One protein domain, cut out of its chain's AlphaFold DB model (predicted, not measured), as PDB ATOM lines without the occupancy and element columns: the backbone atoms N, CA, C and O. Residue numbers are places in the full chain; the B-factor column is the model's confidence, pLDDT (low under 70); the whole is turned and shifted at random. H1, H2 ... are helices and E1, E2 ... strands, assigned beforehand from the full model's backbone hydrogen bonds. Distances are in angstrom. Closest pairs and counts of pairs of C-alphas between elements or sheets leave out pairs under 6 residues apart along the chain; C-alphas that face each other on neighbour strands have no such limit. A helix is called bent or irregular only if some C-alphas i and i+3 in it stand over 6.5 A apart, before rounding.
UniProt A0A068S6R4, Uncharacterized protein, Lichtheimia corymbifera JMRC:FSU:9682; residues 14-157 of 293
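This is residues 14 to 157 of the 293 residues of an uncharacterized protein of Lichtheimia corymbifera JMRC:FSU:9682 (UniProt A0A068S6R4). Two long, bent, antiparallel strands, E2 and E5, make the spine of one strongly twisted sheet that curls round helix H3 on one face, while the longest helix, H1, packs on the opposite face, mostly on E2. The hairpin partner E1, with E7 beyond it, extends the sheet beside one end of E2; E4 with E3, and E6, line the other side of E5, and short H2 sits beside the strands. The printed part has 144 residues, with 4 named helices and 7 named strands, along the chain H1, E1, E2, H2, E3, E4, E5, E6, H3, H4 and E7; the class is mixed, helices and strands, and the neighbour pairs of the branched sheet, E1 and E2, E1 and E7, E2 and E5, E3 and E4, E4 and E5, E5 and E6, are antiparallel. It is compact and rounded, with a radius of gyration of the C-alphas of 14.4 A and spans of 43 by 32 by 27 A.

Find C-alpha 35 at (36.877, 12.800, -21.570); from there E2, residues 35 to 48, runs 34.7 A and bends by 69 degrees at residue 38. E5, residues 99 to 109, runs 30.0 A and bends by 50 degrees at residue 106. The other strands are E1, residues 28 to 32, E3, 68 to 70, E4, 87 to 90, E6, 115 to 117, and E7, 152 to 156, which ends at C-alpha 156 (37.965, 23.055, -11.856). H1, residues 14 to 27, begins at C-alpha 14 (19.196, 36.792, -10.548) and is 19.4 A long; H3, residues 119 to 129, is 15.3 A long. H2, residues 60 to 63, and H4, residues 135 to 138, are short.

Start at E5: E2 is on one side, with N 43 and O 103 at 2.9 A, and E4 and E6 are on the other, with N 102 and O 89 at 2.8 A and N 116 and O 107 at 2.8 A. E3 pairs with E4, N 69 and O 88 at 2.8 A; E3 E4 E5 E6 form a meander, each strand the antiparallel neighbour of the one before. E1 has E2 on one side, with N 37 and O 30 at 2.8 A, and the edge strand E7 on the other side, with N 29 and O 155 at 2.8 A. H1 and H3 are on opposite faces; the closest C-alphas are Leu 25 and Met 39 of E2, 5.2 A, and Pro 119 and Arg 105 of E5, 4.6 A. H2 stands at the sheet's level, 0.5 A. H4 is only just not on the sheet, with 4 pairs of C-alphas within 10 A, and is close to but not clearly touching H3, Leu 127 and Thr 135 being closest at 7.2 A between C-alphas. In H1 and H3 every O i to N i+4 pair is within hydrogen-bond range; H2 and H4 are too short for one.

The C-alphas farthest apart, Gly 50 and Thr 112, are 43.3 A apart. The printed part has no cut. The links E2 to H2, E3 to E4 and H4 to E7 are long. Look for low confidence at residues 140 to 142, under 70; the mean pLDDT of the printed part is 93.4.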
ATOM      1  N   GLU A  14      18.793  36.602  -9.154       94.94
ATOM      2  CA  GLU A  14      19.196  36.792 -10.548       94.94
ATOM      3  C   GLU A  14      20.709  37.026 -10.648       94.94
ATOM      4  O   GLU A  14      21.378  36.359 -11.441       94.94
ATOM      5  N   LYS A  15      21.280  37.867  -9.775       95.75
ATOM      6  CA  LYS A  15      22.742  38.056  -9.691       95.75
ATOM      7  C   LYS A  15      23.485  36.793  -9.273       95.75
ATOM      8  O   LYS A  15      24.547  36.500  -9.825       95.75
ATOM      9  N   GLN A  16      22.945  36.040  -8.318       95.94
ATOM     10  CA  GLN A  16      23.562  34.786  -7.888       95.94
ATOM     11  C   GLN A  16      23.564  33.757  -9.016       95.94
ATOM     12  O   GLN A  16      24.623  33.260  -9.379       95.94
ATOM     13  N   LEU A  17      22.412  33.493  -9.641       97.19
ATOM     14  CA  LEU A  17      22.317  32.572 -10.776       97.19
ATOM     15  C   LEU A  17      23.219  33.009 -11.935       97.19
ATOM     16  O   LEU A  17      23.806  32.153 -12.596       97.19
ATOM     17  N   HIS A  18      23.373  34.319 -12.147       97.00
ATOM     18  CA  HIS A  18      24.312  34.856 -13.124       97.00
ATOM     19  C   HIS A  18      25.763  34.509 -12.795       97.00
ATOM     20  O   HIS A  18      26.490  34.021 -13.662       97.00
ATOM     21  N   SER A  19      26.175  34.714 -11.542       96.94
ATOM     22  CA  SER A  19      27.505  34.331 -11.065       96.94
ATOM     23  C   SER A  19      27.755  32.833 -11.264       96.94
ATOM     24  O   SER A  19      28.746  32.451 -11.888       96.94
ATOM     25  N   ILE A  20      26.813  31.987 -10.842       97.56
ATOM     26  CA  ILE A  20      26.939  30.529 -10.946       97.56
ATOM     27  C   ILE A  20      27.021  30.088 -12.411       97.56
ATOM     28  O   ILE A  20      27.945  29.367 -12.785       97.56
ATOM     29  N   GLY A  21      26.097  30.550 -13.260       98.00
ATOM     30  CA  GLY A  21      26.075  30.204 -14.681       98.00
ATOM     31  C   GLY A  21      27.361  30.608 -15.403       98.00
ATOM     32  O   GLY A  21      27.881  29.845 -16.215       98.00
ATOM     33  N   ARG A  22      27.933  31.770 -15.064       98.06
ATOM     34  CA  ARG A  22      29.232  32.211 -15.592       98.06
ATOM     35  C   ARG A  22      30.381  31.337 -15.118       98.06
ATOM     36  O   ARG A  22      31.154  30.872 -15.952       98.06
ATOM     37  N   ARG A  23      30.486  31.112 -13.805       97.81
ATOM     38  CA  ARG A  23      31.542  30.280 -13.217       97.81
ATOM     39  C   ARG A  23      31.514  28.875 -13.814       97.81
ATOM     40  O   ARG A  23      32.557  28.393 -14.227       97.81
ATOM     41  N   MET A  24      30.337  28.266 -13.983       97.81
ATOM     42  CA  MET A  24      30.209  26.958 -14.639       97.81
ATOM     43  C   MET A  24      30.876  26.916 -16.019       97.81
ATOM     44  O   MET A  24      31.664  26.017 -16.282       97.81
ATOM     45  N   LEU A  25      30.593  27.886 -16.894       98.50
ATOM     46  CA  LEU A  25      31.131  27.895 -18.261       98.50
ATOM     47  C   LEU A  25      32.639  28.217 -18.295       98.50
ATOM     48  O   LEU A  25      33.397  27.649 -19.088       98.50
ATOM     49  N   LEU A  26      33.082  29.140 -17.438       98.38
ATOM     50  CA  LEU A  26      34.431  29.704 -17.491       98.38
ATOM     51  C   LEU A  26      35.455  28.926 -16.661       98.38
ATOM     52  O   LEU A  26      36.612  28.841 -17.068       98.38
ATOM     53  N   GLU A  27      35.052  28.365 -15.525       98.19
ATOM     54  CA  GLU A  27      35.961  27.848 -14.495       98.19
ATOM     55  C   GLU A  27      35.935  26.324 -14.361       98.19
ATOM     56  O   GLU A  27      36.828  25.780 -13.719       98.19
ATOM     57  N   TYR A  28      34.965  25.622 -14.960       98.31
ATOM     58  CA  TYR A  28      34.833  24.168 -14.816       98.31
ATOM     59  C   TYR A  28      34.748  23.459 -16.167       98.31
ATOM     60  O   TYR A  28      34.137  23.946 -17.120       98.31
ATOM     61  N   ASP A  29      35.378  22.291 -16.225       98.25
ATOM     62  CA  ASP A  29      35.136  21.263 -17.228       98.25
ATOM     63  C   ASP A  29      34.039  20.322 -16.716       98.25
ATOM     64  O   ASP A  29      33.991  19.997 -15.524       98.25
ATOM     65  N   LEU A  30      33.198  19.835 -17.626       98.62
ATOM     66  CA  LEU A  30      32.416  18.625 -17.391       98.62
ATOM     67  C   LEU A  30      33.289  17.423 -17.760       98.62
ATOM     68  O   LEU A  30      33.816  17.369 -18.871       98.62
ATOM     69  N   VAL A  31      33.432  16.461 -16.855       98.44
ATOM     70  CA  VAL A  31      34.153  15.209 -17.107       98.44
ATOM     71  C   VAL A  31      33.151  14.072 -17.242       98.44
ATOM     72  O   VAL A  31      32.262  13.937 -16.403       98.44
ATOM     73  N   ILE A  32      33.288  13.276 -18.305       97.88
ATOM     74  CA  ILE A  32      32.475  12.082 -18.570       97.88
ATOM     75  C   ILE A  32      33.419  10.942 -18.957       97.88
ATOM     76  O   ILE A  32      34.052  10.991 -20.015       97.88
ATOM     77  N   GLY A  33      33.496   9.906 -18.124       96.19
ATOM     78  CA  GLY A  33      34.501   8.859 -18.276       96.19
ATOM     79  C   GLY A  33      35.896   9.475 -18.207       96.19
ATOM     80  O   GLY A  33      36.241  10.129 -17.225       96.19
ATOM     81  N   ASP A  34      36.655   9.311 -19.287       95.69
ATOM     82  CA  ASP A  34      38.030   9.812 -19.406       95.69
ATOM     83  C   ASP A  34      38.113  11.098 -20.253       95.69
ATOM     84  O   ASP A  34      39.196  11.610 -20.532       95.69
ATOM     85  N   LYS A  35      36.962  11.632 -20.689       98.19
ATOM     86  CA  LYS A  35      36.877  12.800 -21.570       98.19
ATOM     87  C   LYS A  35      36.532  14.072 -20.815       98.19
ATOM     88  O   LYS A  35      35.699  14.076 -19.909       98.19
ATOM     89  N   HIS A  36      37.111  15.173 -21.284       98.50
ATOM     90  CA  HIS A  36      36.881  16.515 -20.766       98.50
ATOM     91  C   HIS A  36      36.105  17.362 -21.767       98.50
ATOM     92  O   HIS A  36      36.419  17.385 -22.960       98.50
ATOM     93  N   TYR A  37      35.133  18.110 -21.258       98.81
ATOM     94  CA  TYR A  37      34.263  18.942 -22.066       98.81
ATOM     95  C   TYR A  37      34.203  20.368 -21.537       98.81
ATOM     96  O   TYR A  37      33.978  20.603 -20.348       98.81
ATOM     97  N   ASP A  38      34.308  21.326 -22.451       98.44
ATOM     98  CA  ASP A  38      33.921  22.702 -22.183       98.44
ATOM     99  C   ASP A  38      32.399  22.812 -22.205       98.44
ATOM    100  O   ASP A  38      31.759  22.501 -23.210       98.44
ATOM    101  N   MET A  39      31.796  23.306 -21.126       98.50
ATOM    102  CA  MET A  39      30.382  23.675 -21.159       98.50
ATOM    103  C   MET A  39      30.198  24.944 -21.995       98.50
ATOM    104  O   MET A  39      30.872  25.947 -21.771       98.50
ATOM    105  N   LEU A  40      29.272  24.906 -22.956       98.56
ATOM    106  CA  LEU A  40      28.977  26.020 -23.862       98.56
ATOM    107  C   LEU A  40      27.645  26.710 -23.550       98.56
ATOM    108  O   LEU A  40      27.494  27.900 -23.818       98.56
ATOM    109  N   GLU A  41      26.668  25.980 -23.013       98.75
ATOM    110  CA  GLU A  41      25.333  26.514 -22.738       98.75
ATOM    111  C   GLU A  41      24.726  25.875 -21.487       98.75
ATOM    112  O   GLU A  41      24.613  24.647 -21.412       98.75
ATOM    113  N   VAL A  42      24.272  26.714 -20.548       98.69
ATOM    114  CA  VAL A  42      23.508  26.299 -19.361       98.69
ATOM    115  C   VAL A  42      22.267  27.173 -19.154       98.69
ATOM    116  O   VAL A  42      22.263  28.358 -19.494       98.69
ATOM    117  N   GLU A  43      21.198  26.603 -18.594       98.69
ATOM    118  CA  GLU A  43      19.974  27.322 -18.213       98.69
ATOM    119  C   GLU A  43      19.661  27.153 -16.728       98.69
ATOM    120  O   GLU A  43      19.608  26.034 -16.232       98.69
ATOM    121  N   ALA A  44      19.389  28.256 -16.035       98.44
ATOM    122  CA  ALA A  44      18.991  28.251 -14.636       98.44
ATOM    123  C   ALA A  44      17.466  28.190 -14.465       98.44
ATOM    124  O   ALA A  44      16.704  28.888 -15.142       98.44
ATOM    125  N   TYR A  45      17.034  27.375 -13.510       98.06
ATOM    126  CA  TYR A  45      15.652  27.266 -13.059       98.06
ATOM    127  C   TYR A  45      15.638  27.258 -11.535       98.06
ATOM    128  O   TYR A  45      16.318  26.433 -10.923       98.06
ATOM    129  N   LEU A  46      14.865  28.148 -10.917       97.44
ATOM    130  CA  LEU A  46      14.829  28.275  -9.464       97.44
ATOM    131  C   LEU A  46      13.435  28.669  -8.998       97.44
ATOM    132  O   LEU A  46      12.948  29.730  -9.341       97.44
ATOM    133  N   ASN A  47      12.831  27.862  -8.140       96.06
ATOM    134  CA  ASN A  47      11.692  28.276  -7.338       96.06
ATOM    135  C   ASN A  47      12.152  28.451  -5.894       96.06
ATOM    136  O   ASN A  47      12.647  27.503  -5.281       96.06
ATOM    137  N   ALA A  48      12.000  29.659  -5.369       95.50
ATOM    138  CA  ALA A  48      12.338  30.023  -4.000       95.50
ATOM    139  C   ALA A  48      11.359  31.094  -3.485       95.50
ATOM    140  O   ALA A  48      10.688  31.749  -4.289       95.50
ATOM    141  N   PRO A  49      11.272  31.327  -2.163       93.88
ATOM    142  CA  PRO A  49      10.545  32.476  -1.628       93.88
ATOM    143  C   PRO A  49      11.035  33.782  -2.273       93.88
ATOM    144  O   PRO A  49      12.235  34.042  -2.314       93.88
ATOM    145  N   GLY A  50      10.109  34.578  -2.820       92.44
ATOM    146  CA  GLY A  50      10.432  35.802  -3.571       92.44
ATOM    147  C   GLY A  50      10.926  35.574  -5.008       92.44
ATOM    148  O   GLY A  50      11.160  36.542  -5.723       92.44
ATOM    149  N   HIS A  51      11.043  34.320  -5.453       95.12
ATOM    150  CA  HIS A  51      11.470  33.955  -6.804       95.12
ATOM    151  C   HIS A  51      10.686  32.738  -7.353       95.12
ATOM    152  O   HIS A  51      11.256  31.654  -7.507       95.12
ATOM    153  N   PRO A  52       9.360  32.852  -7.580       95.50
ATOM    154  CA  PRO A  52       8.508  31.721  -7.952       95.50
ATOM    155  C   PRO A  52       8.538  31.408  -9.459       95.50
ATOM    156  O   PRO A  52       7.535  31.576 -10.155       95.50
ATOM    157  N   ASP A  53       9.679  30.961  -9.986       96.88
ATOM    158  CA  ASP A  53       9.806  30.587 -11.400       96.88
ATOM    159  C   ASP A  53       8.855  29.426 -11.766       96.88
ATOM    160  O   ASP A  53       9.051  28.296 -11.311       96.88
ATOM    161  N   PRO A  54       7.842  29.642 -12.626       96.12
ATOM    162  CA  PRO A  54       6.829  28.634 -12.926       96.12
ATOM    163  C   PRO A  54       7.323  27.567 -13.915       96.12
ATOM    164  O   PRO A  54       6.551  26.686 -14.301       96.12
ATOM    165  N   PHE A  55       8.570  27.672 -14.385       96.12
ATOM    166  CA  PHE A  55       9.163  26.763 -15.365       96.12
ATOM    167  C   PHE A  55      10.094  25.716 -14.749       96.12
ATOM    168  O   PHE A  55      10.557  24.830 -15.468       96.12
ATOM    169  N   VAL A  56      10.369  25.792 -13.445       94.31
ATOM    170  CA  VAL A  56      11.173  24.781 -12.754       94.31
ATOM    171  C   VAL A  56      10.416  23.450 -12.655       94.31
ATOM    172  O   VAL A  56       9.188  23.414 -12.577       94.31
ATOM    173  N   HIS A  57      11.148  22.338 -12.588       87.69
ATOM    174  CA  HIS A  57      10.555  21.038 -12.270       87.69
ATOM    175  C   HIS A  57      10.020  20.959 -10.832       87.69
ATOM    176  O   HIS A  57       9.037  20.264 -10.592       87.69
ATOM    177  N   ALA A  58      10.671  21.650  -9.890       90.06
ATOM    178  CA  ALA A  58      10.372  21.642  -8.455       90.06
ATOM    179  C   ALA A  58      10.361  20.236  -7.826       90.06
ATOM    180  O   ALA A  58       9.645  19.974  -6.858       90.06
ATOM    181  N   HIS A  59      11.173  19.318  -8.359       92.19
ATOM    182  CA  HIS A  59      11.262  17.967  -7.813       92.19
ATOM    183  C   HIS A  59      11.895  18.000  -6.405       92.19
ATOM    184  O   HIS A  59      12.851  18.751  -6.202       92.19
ATOM    185  N   PRO A  60      11.462  17.174  -5.431       90.81
ATOM    186  CA  PRO A  60      12.039  17.160  -4.083       90.81
ATOM    187  C   PRO A  60      13.560  16.959  -4.048       90.81
ATOM    188  O   PRO A  60      14.239  17.547  -3.212       90.81
ATOM    189  N   PHE A  61      14.114  16.192  -4.992       89.12
ATOM    190  CA  PHE A  61      15.571  16.029  -5.137       89.12
ATOM    191  C   PHE A  61      16.311  17.327  -5.480       89.12
ATOM    192  O   PHE A  61      17.471  17.474  -5.118       89.12
ATOM    193  N   GLN A  62      15.634  18.309  -6.079       92.69
ATOM    194  CA  GLN A  62      16.199  19.630  -6.347       92.69
ATOM    195  C   GLN A  62      16.241  20.537  -5.102       92.69
ATOM    196  O   GLN A  62      16.671  21.680  -5.222       92.69
ATOM    197  N   LYS A  63      15.829  20.057  -3.913       93.06
ATOM    198  CA  LYS A  63      16.035  20.732  -2.609       93.06
ATOM    199  C   LYS A  63      17.434  20.510  -2.019       93.06
ATOM    200  O   LYS A  63      17.686  20.866  -0.865       93.06
ATOM    201  N   ARG A  64      18.322  19.869  -2.772       91.31
ATOM    202  CA  ARG A  64      19.736  19.674  -2.444       91.31
ATOM    203  C   ARG A  64      20.563  20.433  -3.469       91.31
ATOM    204  O   ARG A  64      20.095  20.628  -4.587       91.31
ATOM    205  N   SER A  65      21.777  20.826  -3.116       93.50
ATOM    206  CA  SER A  65      22.658  21.581  -4.009       93.50
ATOM    207  C   SER A  65      23.889  20.755  -4.377       93.50
ATOM    208  O   SER A  65      24.401  20.032  -3.524       93.50
ATOM    209  N   GLY A  66      24.334  20.850  -5.631       94.56
ATOM    210  CA  GLY A  66      25.530  20.180  -6.139       94.56
ATOM    211  C   GLY A  66      25.350  18.704  -6.499       94.56
ATOM    212  O   GLY A  66      26.326  17.965  -6.438       94.56
ATOM    213  N   TYR A  67      24.142  18.265  -6.860       94.50
ATOM    214  CA  TYR A  67      23.871  16.881  -7.274       94.50
ATOM    215  C   TYR A  67      23.413  16.811  -8.725       94.50
ATOM    216  O   TYR A  67      22.751  17.726  -9.218       94.50
ATOM    217  N   TRP A  68      23.713  15.700  -9.392       95.00
ATOM    218  CA  TRP A  68      23.157  15.418 -10.711       95.00
ATOM    219  C   TRP A  68      21.657  15.128 -10.610       95.00
ATOM    220  O   TRP A  68      21.198  14.341  -9.782       95.00
ATOM    221  N   PHE A  69      20.870  15.760 -11.477       94.00
ATOM    222  CA  PHE A  69      19.435  15.533 -11.578       94.00
ATOM    223  C   PHE A  69      19.036  15.282 -13.029       94.00
ATOM    224  O   PHE A  69      18.848  16.202 -13.824       94.00
ATOM    225  N   PHE A  70      18.869  14.008 -13.371       94.06
ATOM    226  CA  PHE A  70      18.327  13.609 -14.663       94.06
ATOM    227  C   PHE A  70      16.813  13.830 -14.705       94.06
ATOM    228  O   PHE A  70      16.088  13.514 -13.759       94.06
ATOM    229  N   HIS A  71      16.326  14.388 -15.815       93.06
ATOM    230  CA  HIS A  71      14.929  14.797 -15.961       93.06
ATOM    231  C   HIS A  71      13.965  13.623 -15.820       93.06
ATOM    232  O   HIS A  71      14.118  12.582 -16.462       93.06
ATOM    233  N   ARG A  72      12.905  13.833 -15.036       90.38
ATOM    234  CA  ARG A  72      11.884  12.829 -14.711       90.38
ATOM    235  C   ARG A  72      10.545  13.107 -15.393       90.38
ATOM    236  O   ARG A  72      10.236  14.223 -15.837       90.38
ATOM    237  N   ALA A  73       9.744  12.060 -15.542       85.69
ATOM    238  CA  ALA A  73       8.374  12.169 -16.017       85.69
ATOM    239  C   ALA A  73       7.491  12.728 -14.889       85.69
ATOM    240  O   ALA A  73       7.026  11.997 -14.017       85.69
ATOM    241  N   GLY A  74       7.280  14.046 -14.896       83.38
ATOM    242  CA  GLY A  74       6.531  14.721 -13.834       83.38
ATOM    243  C   GLY A  74       7.249  14.590 -12.491       83.38
ATOM    244  O   GLY A  74       8.453  14.816 -12.420       83.38
ATOM    245  N   MET A  75       6.505  14.192 -11.458       84.25
ATOM    246  CA  MET A  75       7.020  13.959 -10.100       84.25
ATOM    247  C   MET A  75       7.373  12.486  -9.834       84.25
ATOM    248  O   MET A  75       7.570  12.103  -8.686       84.25
ATOM    249  N   SER A  76       7.390  11.643 -10.871       81.62
ATOM    250  CA  SER A  76       7.724  10.221 -10.726       81.62
ATOM    251  C   SER A  76       9.232   9.996 -10.613       81.62
ATOM    252  O   SER A  76      10.032  10.846 -11.002       81.62
ATOM    253  N   SER A  77       9.629   8.809 -10.153       79.81
ATOM    254  CA  SER A  77      11.017   8.345 -10.237       79.81
ATOM    255  C   SER A  77      11.434   7.978 -11.667       79.81
ATOM    256  O   SER A  77      12.625   7.909 -11.953       79.81
ATOM    257  N   THR A  78      10.496   7.807 -12.599       85.25
ATOM    258  CA  THR A  78      10.804   7.396 -13.972       85.25
ATOM    259  C   THR A  78      11.546   8.496 -14.725       85.25
ATOM    260  O   THR A  78      10.999   9.575 -14.978       85.25
ATOM    261  N   LEU A  79      12.788   8.220 -15.128       85.69
ATOM    262  CA  LEU A  79      13.558   9.135 -15.966       85.69
ATOM    263  C   LEU A  79      12.929   9.256 -17.359       85.69
ATOM    264  O   LEU A  79      12.381   8.302 -17.918       85.69
ATOM    265  N   ARG A  80      13.004  10.452 -17.943       85.44
ATOM    266  CA  ARG A  80      12.571  10.668 -19.324       85.44
ATOM    267  C   ARG A  80      13.502   9.925 -20.274       85.44
ATOM    268  O   ARG A  80      14.703   9.870 -20.058       85.44
ATOM    269  N   ASN A  81      12.940   9.408 -21.363       84.19
ATOM    270  CA  ASN A  81      13.690   8.781 -22.449       84.19
ATOM    271  C   ASN A  81      13.434   9.515 -23.784       84.19
ATOM    272  O   ASN A  81      12.607  10.433 -23.865       84.19
ATOM    273  N   GLY A  82      14.154   9.130 -24.838       86.25
ATOM    274  CA  GLY A  82      14.041   9.709 -26.173       86.25
ATOM    275  C   GLY A  82      14.462  11.179 -26.209       86.25
ATOM    276  O   GLY A  82      15.452  11.572 -25.602       86.25
ATOM    277  N   SER A  83      13.698  12.018 -26.909       83.69
ATOM    278  CA  SER A  83      14.043  13.432 -27.135       83.69
ATOM    279  C   SER A  83      13.777  14.366 -25.950       83.69
ATOM    280  O   SER A  83      14.039  15.566 -26.062       83.69
ATOM    281  N   ARG A  84      13.267  13.847 -24.825       86.44
ATOM    282  CA  ARG A  84      12.888  14.634 -23.639       86.44
ATOM    283  C   ARG A  84      13.832  14.437 -22.445       86.44
ATOM    284  O   ARG A  84      13.437  14.736 -21.323       86.44
ATOM    285  N   LYS A  85      15.023  13.885 -22.673       93.62
ATOM    286  CA  LYS A  85      16.074  13.741 -21.662       93.62
ATOM    287  C   LYS A  85      16.707  15.104 -21.364       93.62
ATOM    288  O   LYS A  85      16.693  16.012 -22.195       93.62
ATOM    289  N   GLY A  86      17.295  15.212 -20.187       95.06
ATOM    290  CA  GLY A  86      18.062  16.369 -19.753       95.06
ATOM    291  C   GLY A  86      18.742  16.063 -18.431       95.06
ATOM    292  O   GLY A  86      18.349  15.121 -17.737       95.06
ATOM    293  N   VAL A  87      19.773  16.836 -18.121       95.88
ATOM    294  CA  VAL A  87      20.527  16.730 -16.876       95.88
ATOM    295  C   VAL A  87      20.745  18.125 -16.313       95.88
ATOM    296  O   VAL A  87      21.239  19.018 -17.006       95.88
ATOM    297  N   ASP A  88      20.352  18.294 -15.058       96.38
ATOM    298  CA  ASP A  88      20.602  19.496 -14.281       96.38
ATOM    299  C   ASP A  88      21.679  19.217 -13.229       96.38
ATOM    300  O   ASP A  88      21.814  18.086 -12.756       96.38
ATOM    301  N   ILE A  89      22.371  20.265 -12.788       96.31
ATOM    302  CA  ILE A  89      23.004  20.283 -11.464       96.31
ATOM    303  C   ILE A  89      22.072  21.011 -10.513       96.31
ATOM    304  O   ILE A  89      21.668  22.141 -10.786       96.31
ATOM    305  N   THR A  90      21.691  20.376  -9.411       95.81
ATOM    306  CA  THR A  90      20.743  20.966  -8.470       95.81
ATOM    307  C   THR A  90      21.353  22.157  -7.729       95.81
ATOM    308  O   THR A  90      22.526  22.142  -7.367       95.81
ATOM    309  N   VAL A  91      20.550  23.193  -7.473       95.31
ATOM    310  CA  VAL A  91      20.994  24.417  -6.765       95.31
ATOM    311  C   VAL A  91      20.106  24.802  -5.582       95.31
ATOM    312  O   VAL A  91      20.405  25.748  -4.856       95.31
ATOM    313  N   GLY A  92      18.992  24.095  -5.373       92.88
ATOM    314  CA  GLY A  92      18.075  24.390  -4.277       92.88
ATOM    315  C   GLY A  92      18.595  23.934  -2.914       92.88
ATOM    316  O   GLY A  92      19.541  23.154  -2.796       92.88
ATOM    317  N   LYS A  93      17.946  24.415  -1.855       92.38
ATOM    318  CA  LYS A  93      18.241  24.061  -0.466       92.38
ATOM    319  C   LYS A  93      16.945  23.945   0.325       92.38
ATOM    320  O   LYS A  93      16.154  24.886   0.378       92.38
ATOM    321  N   ALA A  94      16.765  22.815   1.007       89.38
ATOM    322  CA  ALA A  94      15.594  22.559   1.842       89.38
ATOM    323  C   ALA A  94      15.389  23.640   2.917       89.38
ATOM    324  O   ALA A  94      14.267  24.108   3.088       89.38
ATOM    325  N   ILE A  95      16.472  24.082   3.570       89.50
ATOM    326  CA  ILE A  95      16.433  25.126   4.610       89.50
ATOM    327  C   ILE A  95      15.937  26.482   4.078       89.50
ATOM    328  O   ILE A  95      15.286  27.222   4.803       89.50
ATOM    329  N   ASN A  96      16.155  26.765   2.791       88.19
ATOM    330  CA  ASN A  96      15.700  27.993   2.132       88.19
ATOM    331  C   ASN A  96      14.335  27.816   1.442       88.19
ATOM    332  O   ASN A  96      13.888  28.708   0.724       88.19
ATOM    333  N   ASN A  97      13.699  26.648   1.600       92.44
ATOM    334  CA  ASN A  97      12.523  26.225   0.841       92.44
ATOM    335  C   ASN A  97      12.673  26.455  -0.677       92.44
ATOM    336  O   ASN A  97      11.739  26.900  -1.344       92.44
ATOM    337  N   SER A  98      13.860  26.173  -1.220       94.62
ATOM    338  CA  SER A  98      14.150  26.372  -2.638       94.62
ATOM    339  C   SER A  98      14.366  25.054  -3.377       94.62
ATOM    340  O   SER A  98      14.927  24.093  -2.846       94.62
ATOM    341  N   THR A  99      13.911  25.017  -4.627       95.56
ATOM    342  CA  THR A  99      14.133  23.929  -5.585       95.56
ATOM    343  C   THR A  99      14.658  24.512  -6.879       95.56
ATOM    344  O   THR A  99      14.069  25.460  -7.394       95.56
ATOM    345  N   GLY A 100      15.702  23.933  -7.454       95.50
ATOM    346  CA  GLY A 100      16.199  24.412  -8.735       95.50
ATOM    347  C   GLY A 100      17.297  23.554  -9.327       95.50
ATOM    348  O   GLY A 100      17.841  22.671  -8.661       95.50
ATOM    349  N   GLY A 101      17.626  23.856 -10.575       96.44
ATOM    350  CA  GLY A 101      18.693  23.199 -11.305       96.44
ATOM    351  C   GLY A 101      19.283  24.075 -12.405       96.44
ATOM    352  O   GLY A 101      18.637  24.999 -12.906       96.44
ATOM    353  N   LEU A 102      20.523  23.761 -12.766       98.06
ATOM    354  CA  LEU A 102      21.245  24.304 -13.908       98.06
ATOM    355  C   LEU A 102      21.299  23.235 -14.994       98.06
ATOM    356  O   LEU A 102      22.106  22.311 -14.917       98.06
ATOM    357  N   LEU A 103      20.415  23.353 -15.979       98.50
ATOM    358  CA  LEU A 103      20.332  22.451 -17.120       98.50
ATOM    359  C   LEU A 103      21.538  22.665 -18.029       98.50
ATOM    360  O   LEU A 103      21.699  23.757 -18.581       98.50
ATOM    361  N   ILE A 104      22.331  21.621 -18.260       98.69
ATOM    362  CA  ILE A 104      23.420  21.664 -19.240       98.69
ATOM    363  C   ILE A 104      22.853  21.343 -20.623       98.69
ATOM    364  O   ILE A 104      22.170  20.335 -20.829       98.69
ATOM    365  N   ARG A 105      23.105  22.227 -21.589       98.50
ATOM    366  CA  ARG A 105      22.469  22.167 -22.912       98.50
ATOM    367  C   ARG A 105      23.431  21.899 -24.041       98.50
ATOM    368  O   ARG A 105      23.022  21.270 -25.014       98.50
ATOM    369  N   ALA A 106      24.655  22.395 -23.942       98.69
ATOM    370  CA  ALA A 106      25.664  22.172 -24.958       98.69
ATOM    371  C   ALA A 106      27.054  22.110 -24.341       98.69
ATOM    372  O   ALA A 106      27.354  22.852 -23.403       98.69
ATOM    373  N   VAL A 107      27.885  21.243 -24.906       98.81
ATOM    374  CA  VAL A 107      29.288  21.078 -24.531       98.81
ATOM    375  C   VAL A 107      30.159  20.882 -25.775       98.81
ATOM    376  O   VAL A 107      29.659  20.503 -26.835       98.81
ATOM    377  N   GLU A 108      31.455  21.132 -25.651       98.69
ATOM    378  CA  GLU A 108      32.481  20.902 -26.671       98.69
ATOM    379  C   GLU A 108      33.524  19.934 -26.111       98.69
ATOM    380  O   GLU A 108      34.106  20.187 -25.060       98.69
ATOM    381  N   ASP A 109      33.728  18.811 -26.794       98.50
ATOM    382  CA  ASP A 109      34.790  17.853 -26.480       98.50
ATOM    383  C   ASP A 109      36.156  18.532 -26.685       98.50
ATOM    384  O   ASP A 109      36.451  19.006 -27.783       98.50
ATOM    385  N   LYS A 110      36.979  18.610 -25.630       97.75
ATOM    386  CA  LYS A 110      38.243  19.370 -25.654       97.75
ATOM    387  C   LYS A 110      39.336  18.702 -26.480       97.75
ATOM    388  O   LYS A 110      40.269  19.382 -26.896       97.75
ATOM    389  N   GLU A 111      39.235  17.397 -26.708       97.56
ATOM    390  CA  GLU A 111      40.200  16.656 -27.516       97.56
ATOM    391  C   GLU A 111      39.859  16.773 -29.003       97.56
ATOM    392  O   GLU A 111      40.732  17.015 -29.834       97.56
ATOM    393  N   THR A 112      38.574  16.642 -29.345       97.88
ATOM    394  CA  THR A 112      38.140  16.546 -30.751       97.88
ATOM    395  C   THR A 112      37.531  17.828 -31.322       97.88
ATOM    396  O   THR A 112      37.340  17.924 -32.534       97.88
ATOM    397  N   GLY A 113      37.164  18.801 -30.481       98.06
ATOM    398  CA  GLY A 113      36.401  19.994 -30.876       98.06
ATOM    399  C   GLY A 113      34.948  19.697 -31.272       98.06
ATOM    400  O   GLY A 113      34.248  20.553 -31.817       98.06
ATOM    401  N   ARG A 114      34.465  18.467 -31.050       98.25
ATOM    402  CA  ARG A 114      33.097  18.072 -31.399       98.25
ATOM    403  C   ARG A 114      32.102  18.730 -30.446       98.25
ATOM    404  O   ARG A 114      32.115  18.482 -29.243       98.25
ATOM    405  N   VAL A 115      31.171  19.497 -31.008       98.62
ATOM    406  CA  VAL A 115      30.075  20.120 -30.253       98.62
ATOM    407  C   VAL A 115      28.906  19.145 -30.098       98.62
ATOM    408  O   VAL A 115      28.309  18.712 -31.087       98.62
ATOM    409  N   ILE A 116      28.533  18.852 -28.852       98.50
ATOM    410  CA  ILE A 116      27.296  18.153 -28.496       98.50
ATOM    411  C   ILE A 116      26.253  19.200 -28.116       98.50
ATOM    412  O   ILE A 116      26.354  19.851 -27.080       98.50
ATOM    413  N   GLU A 117      25.239  19.371 -28.964       97.25
ATOM    414  CA  GLU A 117      24.250  20.439 -28.816       97.25
ATOM    415  C   GLU A 117      22.831  19.898 -28.589       97.25
ATOM    416  O   GLU A 117      22.138  19.459 -29.514       97.25
ATOM    417  N   GLY A 118      22.348  20.002 -27.358       96.00
ATOM    418  CA  GLY A 118      20.994  19.667 -26.929       96.00
ATOM    419  C   GLY A 118      20.990  18.790 -25.669       96.00
ATOM    420  O   GLY A 118      21.709  17.792 -25.651       96.00
ATOM    421  N   PRO A 119      20.113  19.060 -24.680       96.62
ATOM    422  CA  PRO A 119      20.071  18.308 -23.419       96.62
ATOM    423  C   PRO A 119      19.999  16.788 -23.585       96.62
ATOM    424  O   PRO A 119      20.734  16.051 -22.940       96.62
ATOM    425  N   SER A 120      19.154  16.311 -24.503       96.62
ATOM    426  CA  SER A 120      19.009  14.873 -24.736       96.62
ATOM    427  C   SER A 120      20.264  14.221 -25.310       96.62
ATOM    428  O   SER A 120      20.553  13.087 -24.946       96.62
ATOM    429  N   LEU A 121      20.994  14.930 -26.177       97.62
ATOM    430  CA  LEU A 121      22.226  14.421 -26.783       97.62
ATOM    431  C   LEU A 121      23.375  14.401 -25.776       97.62
ATOM    432  O   LEU A 121      24.199  13.499 -25.822       97.62
ATOM    433  N   LEU A 122      23.402  15.355 -24.841       97.88
ATOM    434  CA  LEU A 122      24.350  15.312 -23.735       97.88
ATOM    435  C   LEU A 122      24.105  14.095 -22.839       97.88
ATOM    436  O   LEU A 122      25.055  13.420 -22.469       97.88
ATOM    437  N   VAL A 123      22.845  13.768 -22.534       97.00
ATOM    438  CA  VAL A 123      22.541  12.542 -21.777       97.00
ATOM    439  C   VAL A 123      22.987  11.293 -22.543       97.00
ATOM    440  O   VAL A 123      23.510  10.376 -21.924       97.00
ATOM    441  N   ASP A 124      22.844  11.255 -23.872       96.81
ATOM    442  CA  ASP A 124      23.380  10.149 -24.683       96.81
ATOM    443  C   ASP A 124      24.909  10.049 -24.614       96.81
ATOM    444  O   ASP A 124      25.442   8.950 -24.472       96.81
ATOM    445  N   GLU A 125      25.612  11.183 -24.654       97.75
ATOM    446  CA  GLU A 125      27.069  11.220 -24.487       97.75
ATOM    447  C   GLU A 125      27.491  10.739 -23.088       97.75
ATOM    448  O   GLU A 125      28.455   9.986 -22.970       97.75
ATOM    449  N   ILE A 126      26.742  11.106 -22.040       96.69
ATOM    450  CA  ILE A 126      26.965  10.631 -20.666       96.69
ATOM    451  C   ILE A 126      26.810   9.112 -20.590       96.69
ATOM    452  O   ILE A 126      27.715   8.423 -20.131       96.69
ATOM    453  N   LEU A 127      25.686   8.580 -21.072       95.38
ATOM    454  CA  LEU A 127      25.408   7.143 -21.052       95.38
ATOM    455  C   LEU A 127      26.490   6.343 -21.789       95.38
ATOM    456  O   LEU A 127      26.949   5.314 -21.293       95.38
ATOM    457  N   LEU A 128      26.933   6.840 -22.947       96.12
ATOM    458  CA  LEU A 128      28.011   6.229 -23.716       96.12
ATOM    459  C   LEU A 128      29.349   6.286 -22.963       96.12
ATOM    460  O   LEU A 128      30.021   5.262 -22.839       96.12
ATOM    461  N   GLY A 129      29.721   7.454 -22.433       95.81
ATOM    462  CA  GLY A 129      30.986   7.664 -21.725       95.81
ATOM    463  C   GLY A 129      31.103   6.892 -20.406       95.81
ATOM    464  O   GLY A 129      32.209   6.559 -19.986       95.81
ATOM    465  N   LEU A 130      29.973   6.532 -19.792       93.81
ATOM    466  CA  LEU A 130      29.910   5.695 -18.589       93.81
ATOM    467  C   LEU A 130      29.855   4.184 -18.890       93.81
ATOM    468  O   LEU A 130      29.537   3.391 -18.010       93.81
ATOM    469  N   GLY A 131      30.199   3.764 -20.111       92.62
ATOM    470  CA  GLY A 131      30.269   2.345 -20.482       92.62
ATOM    471  C   GLY A 131      29.004   1.797 -21.143       92.62
ATOM    472  O   GLY A 131      28.775   0.591 -21.111       92.62
ATOM    473  N   GLY A 132      28.189   2.658 -21.759       88.69
ATOM    474  CA  GLY A 132      26.988   2.240 -22.489       88.69
ATOM    475  C   GLY A 132      25.792   1.940 -21.586       88.69
ATOM    476  O   GLY A 132      24.996   1.051 -21.900       88.69
ATOM    477  N   LEU A 133      25.664   2.677 -20.480       89.69
ATOM    478  CA  LEU A 133      24.522   2.587 -19.573       89.69
ATOM    479  C   LEU A 133      23.205   2.903 -20.297       89.69
ATOM    480  O   LEU A 133      23.154   3.580 -21.326       89.69
ATOM    481  N   LYS A 134      22.097   2.452 -19.721       88.25
ATOM    482  CA  LYS A 134      20.742   2.882 -20.065       88.25
ATOM    483  C   LYS A 134      20.307   3.972 -19.100       88.25
ATOM    484  O   LYS A 134      20.774   4.061 -17.973       88.25
ATOM    485  N   THR A 135      19.319   4.769 -19.502       85.38
ATOM    486  CA  THR A 135      18.788   5.829 -18.636       85.38
ATOM    487  C   THR A 135      18.324   5.288 -17.284       85.38
ATOM    488  O   THR A 135      18.529   5.945 -16.278       85.38
ATOM    489  N   ALA A 136      17.734   4.089 -17.235       84.81
ATOM    490  CA  ALA A 136      17.285   3.479 -15.981       84.81
ATOM    491  C   ALA A 136      18.417   3.297 -14.954       84.81
ATOM    492  O   ALA A 136      18.158   3.431 -13.764       84.81
ATOM    493  N   ASP A 137      19.654   3.098 -15.412       84.19
ATOM    494  CA  ASP A 137      20.820   2.895 -14.548       84.19
ATOM    495  C   ASP A 137      21.221   4.190 -13.814       84.19
ATOM    496  O   ASP A 137      21.917   4.148 -12.812       84.19
ATOM    497  N   LEU A 138      20.727   5.353 -14.260       83.38
ATOM    498  CA  LEU A 138      20.956   6.657 -13.625       83.38
ATOM    499  C   LEU A 138      19.891   7.015 -12.569       83.38
ATOM    500  O   LEU A 138      19.935   8.099 -11.983       83.38
ATOM    501  N   ALA A 139      18.850   6.191 -12.399       70.00
ATOM    502  CA  ALA A 139      17.640   6.579 -11.666       70.00
ATOM    503  C   ALA A 139      17.827   6.633 -10.142       70.00
ATOM    504  O   ALA A 139      17.168   7.464  -9.493       70.00
ATOM    505  N   ASP A 140      18.722   5.788  -9.627       56.31
ATOM    506  CA  ASP A 140      18.914   5.499  -8.201       56.31
ATOM    507  C   ASP A 140      20.171   6.157  -7.613       56.31
ATOM    508  O   ASP A 140      20.396   6.123  -6.402       56.31
ATOM    509  N   GLU A 141      20.976   6.810  -8.451       59.62
ATOM    510  CA  GLU A 141      22.283   7.304  -8.043       59.62
ATOM    511  C   GLU A 141      22.205   8.772  -7.589       59.62
ATOM    512  O   GLU A 141      21.851   9.686  -8.340       59.62
ATOM    513  N   HIS A 142      22.521   9.013  -6.315       65.56
ATOM    514  CA  HIS A 142      22.633  10.350  -5.731       65.56
ATOM    515  C   HIS A 142      24.069  10.861  -5.817       65.56
ATOM    516  O   HIS A 142      24.684  11.199  -4.809       65.56
ATOM    517  N   TRP A 143      24.592  10.915  -7.035       84.62
ATOM    518  CA  TRP A 143      25.922  11.440  -7.292       84.62
ATOM    519  C   TRP A 143      25.957  12.946  -7.071       84.62
ATOM    520  O   TRP A 143      25.261  13.714  -7.751       84.62
ATOM    521  N   ASP A 144      26.784  13.378  -6.127       91.25
ATOM    522  CA  ASP A 144      27.229  14.757  -6.139       91.25
ATOM    523  C   ASP A 144      28.098  15.000  -7.385       91.25
ATOM    524  O   ASP A 144      28.728  14.093  -7.935       91.25
ATOM    525  N   CYS A 145      28.108  16.242  -7.848       94.50
ATOM    526  CA  CYS A 145      28.810  16.626  -9.066       94.50
ATOM    527  C   CYS A 145      30.321  16.828  -8.884       94.50
ATOM    528  O   CYS A 145      30.964  17.295  -9.817       94.50
ATOM    529  N   TRP A 146      30.901  16.498  -7.728       94.94
ATOM    530  CA  TRP A 146      32.320  16.720  -7.431       94.94
ATOM    531  C   TRP A 146      33.125  15.421  -7.335       94.94
ATOM    532  O   TRP A 146      34.322  15.425  -7.621       94.94
ATOM    533  N   THR A 147      32.476  14.328  -6.941       93.38
ATOM    534  CA  THR A 147      33.089  13.010  -6.727       93.38
ATOM    535  C   THR A 147      33.586  12.392  -8.037       93.38
ATOM    536  O   THR A 147      32.805  12.095  -8.942       93.38
ATOM    537  N   GLN A 148      34.903  12.182  -8.135       93.44
ATOM    538  CA  GLN A 148      35.571  11.721  -9.360       93.44
ATOM    539  C   GLN A 148      35.301  10.245  -9.656       93.44
ATOM    540  O   GLN A 148      35.248   9.839 -10.817       93.44
ATOM    541  N   GLU A 149      35.082   9.453  -8.610       90.88
ATOM    542  CA  GLU A 149      34.794   8.022  -8.656       90.88
ATOM    543  C   GLU A 149      33.527   7.722  -9.469       90.88
ATOM    544  O   GLU A 149      33.434   6.673 -10.103       90.88
ATOM    545  N   ASN A 150      32.594   8.679  -9.534       88.38
ATOM    546  CA  ASN A 150      31.368   8.570 -10.328       88.38
ATOM    547  C   ASN A 150      31.633   8.663 -11.839       88.38
ATOM    548  O   ASN A 150      30.731   8.418 -12.637       88.38
ATOM    549  N   ARG A 151      32.842   9.080 -12.256       94.19
ATOM    550  CA  ARG A 151      33.236   9.331 -13.659       94.19
ATOM    551  C   ARG A 151      32.335  10.332 -14.401       94.19
ATOM    552  O   ARG A 151      32.466  10.504 -15.608       94.19
ATOM    553  N   LEU A 152      31.447  11.012 -13.681       95.81
ATOM    554  CA  LEU A 152      30.626  12.129 -14.121       95.81
ATOM    555  C   LEU A 152      30.730  13.219 -13.052       95.81
ATOM    556  O   LEU A 152      30.074  13.143 -12.013       95.81
ATOM    557  N   TYR A 153      31.580  14.214 -13.283       96.81
ATOM    558  CA  TYR A 153      31.886  15.238 -12.285       96.81
ATOM    559  C   TYR A 153      32.337  16.549 -12.932       96.81
ATOM    560  O   TYR A 153      32.659  16.614 -14.119       96.81
ATOM    561  N   LEU A 154      32.342  17.614 -12.139       97.81
ATOM    562  CA  LEU A 154      32.908  18.904 -12.480       97.81
ATOM    563  C   LEU A 154      34.354  18.968 -12.008       97.81
ATOM    564  O   LEU A 154      34.650  18.791 -10.825       97.81
ATOM    565  N   LYS A 155      35.252  19.301 -12.931       97.31
ATOM    566  CA  LYS A 155      36.659  19.554 -12.624       97.31
ATOM    567  C   LYS A 155      36.943  21.038 -12.777       97.31
ATOM    568  O   LYS A 155      36.695  21.603 -13.840       97.31
ATOM    569  N   LYS A 156      37.491  21.673 -11.741       97.25
ATOM    570  CA  LYS A 156      37.965  23.055 -11.856       97.25
ATOM    571  C   LYS A 156      39.107  23.119 -12.873       97.25
ATOM    572  O   LYS A 156      40.016  22.291 -12.836       97.25
ATOM    573  N   LYS A 157      39.040  24.079 -13.788       96.56
ATOM    574  CA  LYS A 157      40.068  24.330 -14.797       96.56
ATOM    575  C   LYS A 157      41.317  24.886 -14.129       96.56
ATOM    576  O   LYS A 157      41.221  25.793 -13.305       96.56
TER     577      LYS A 157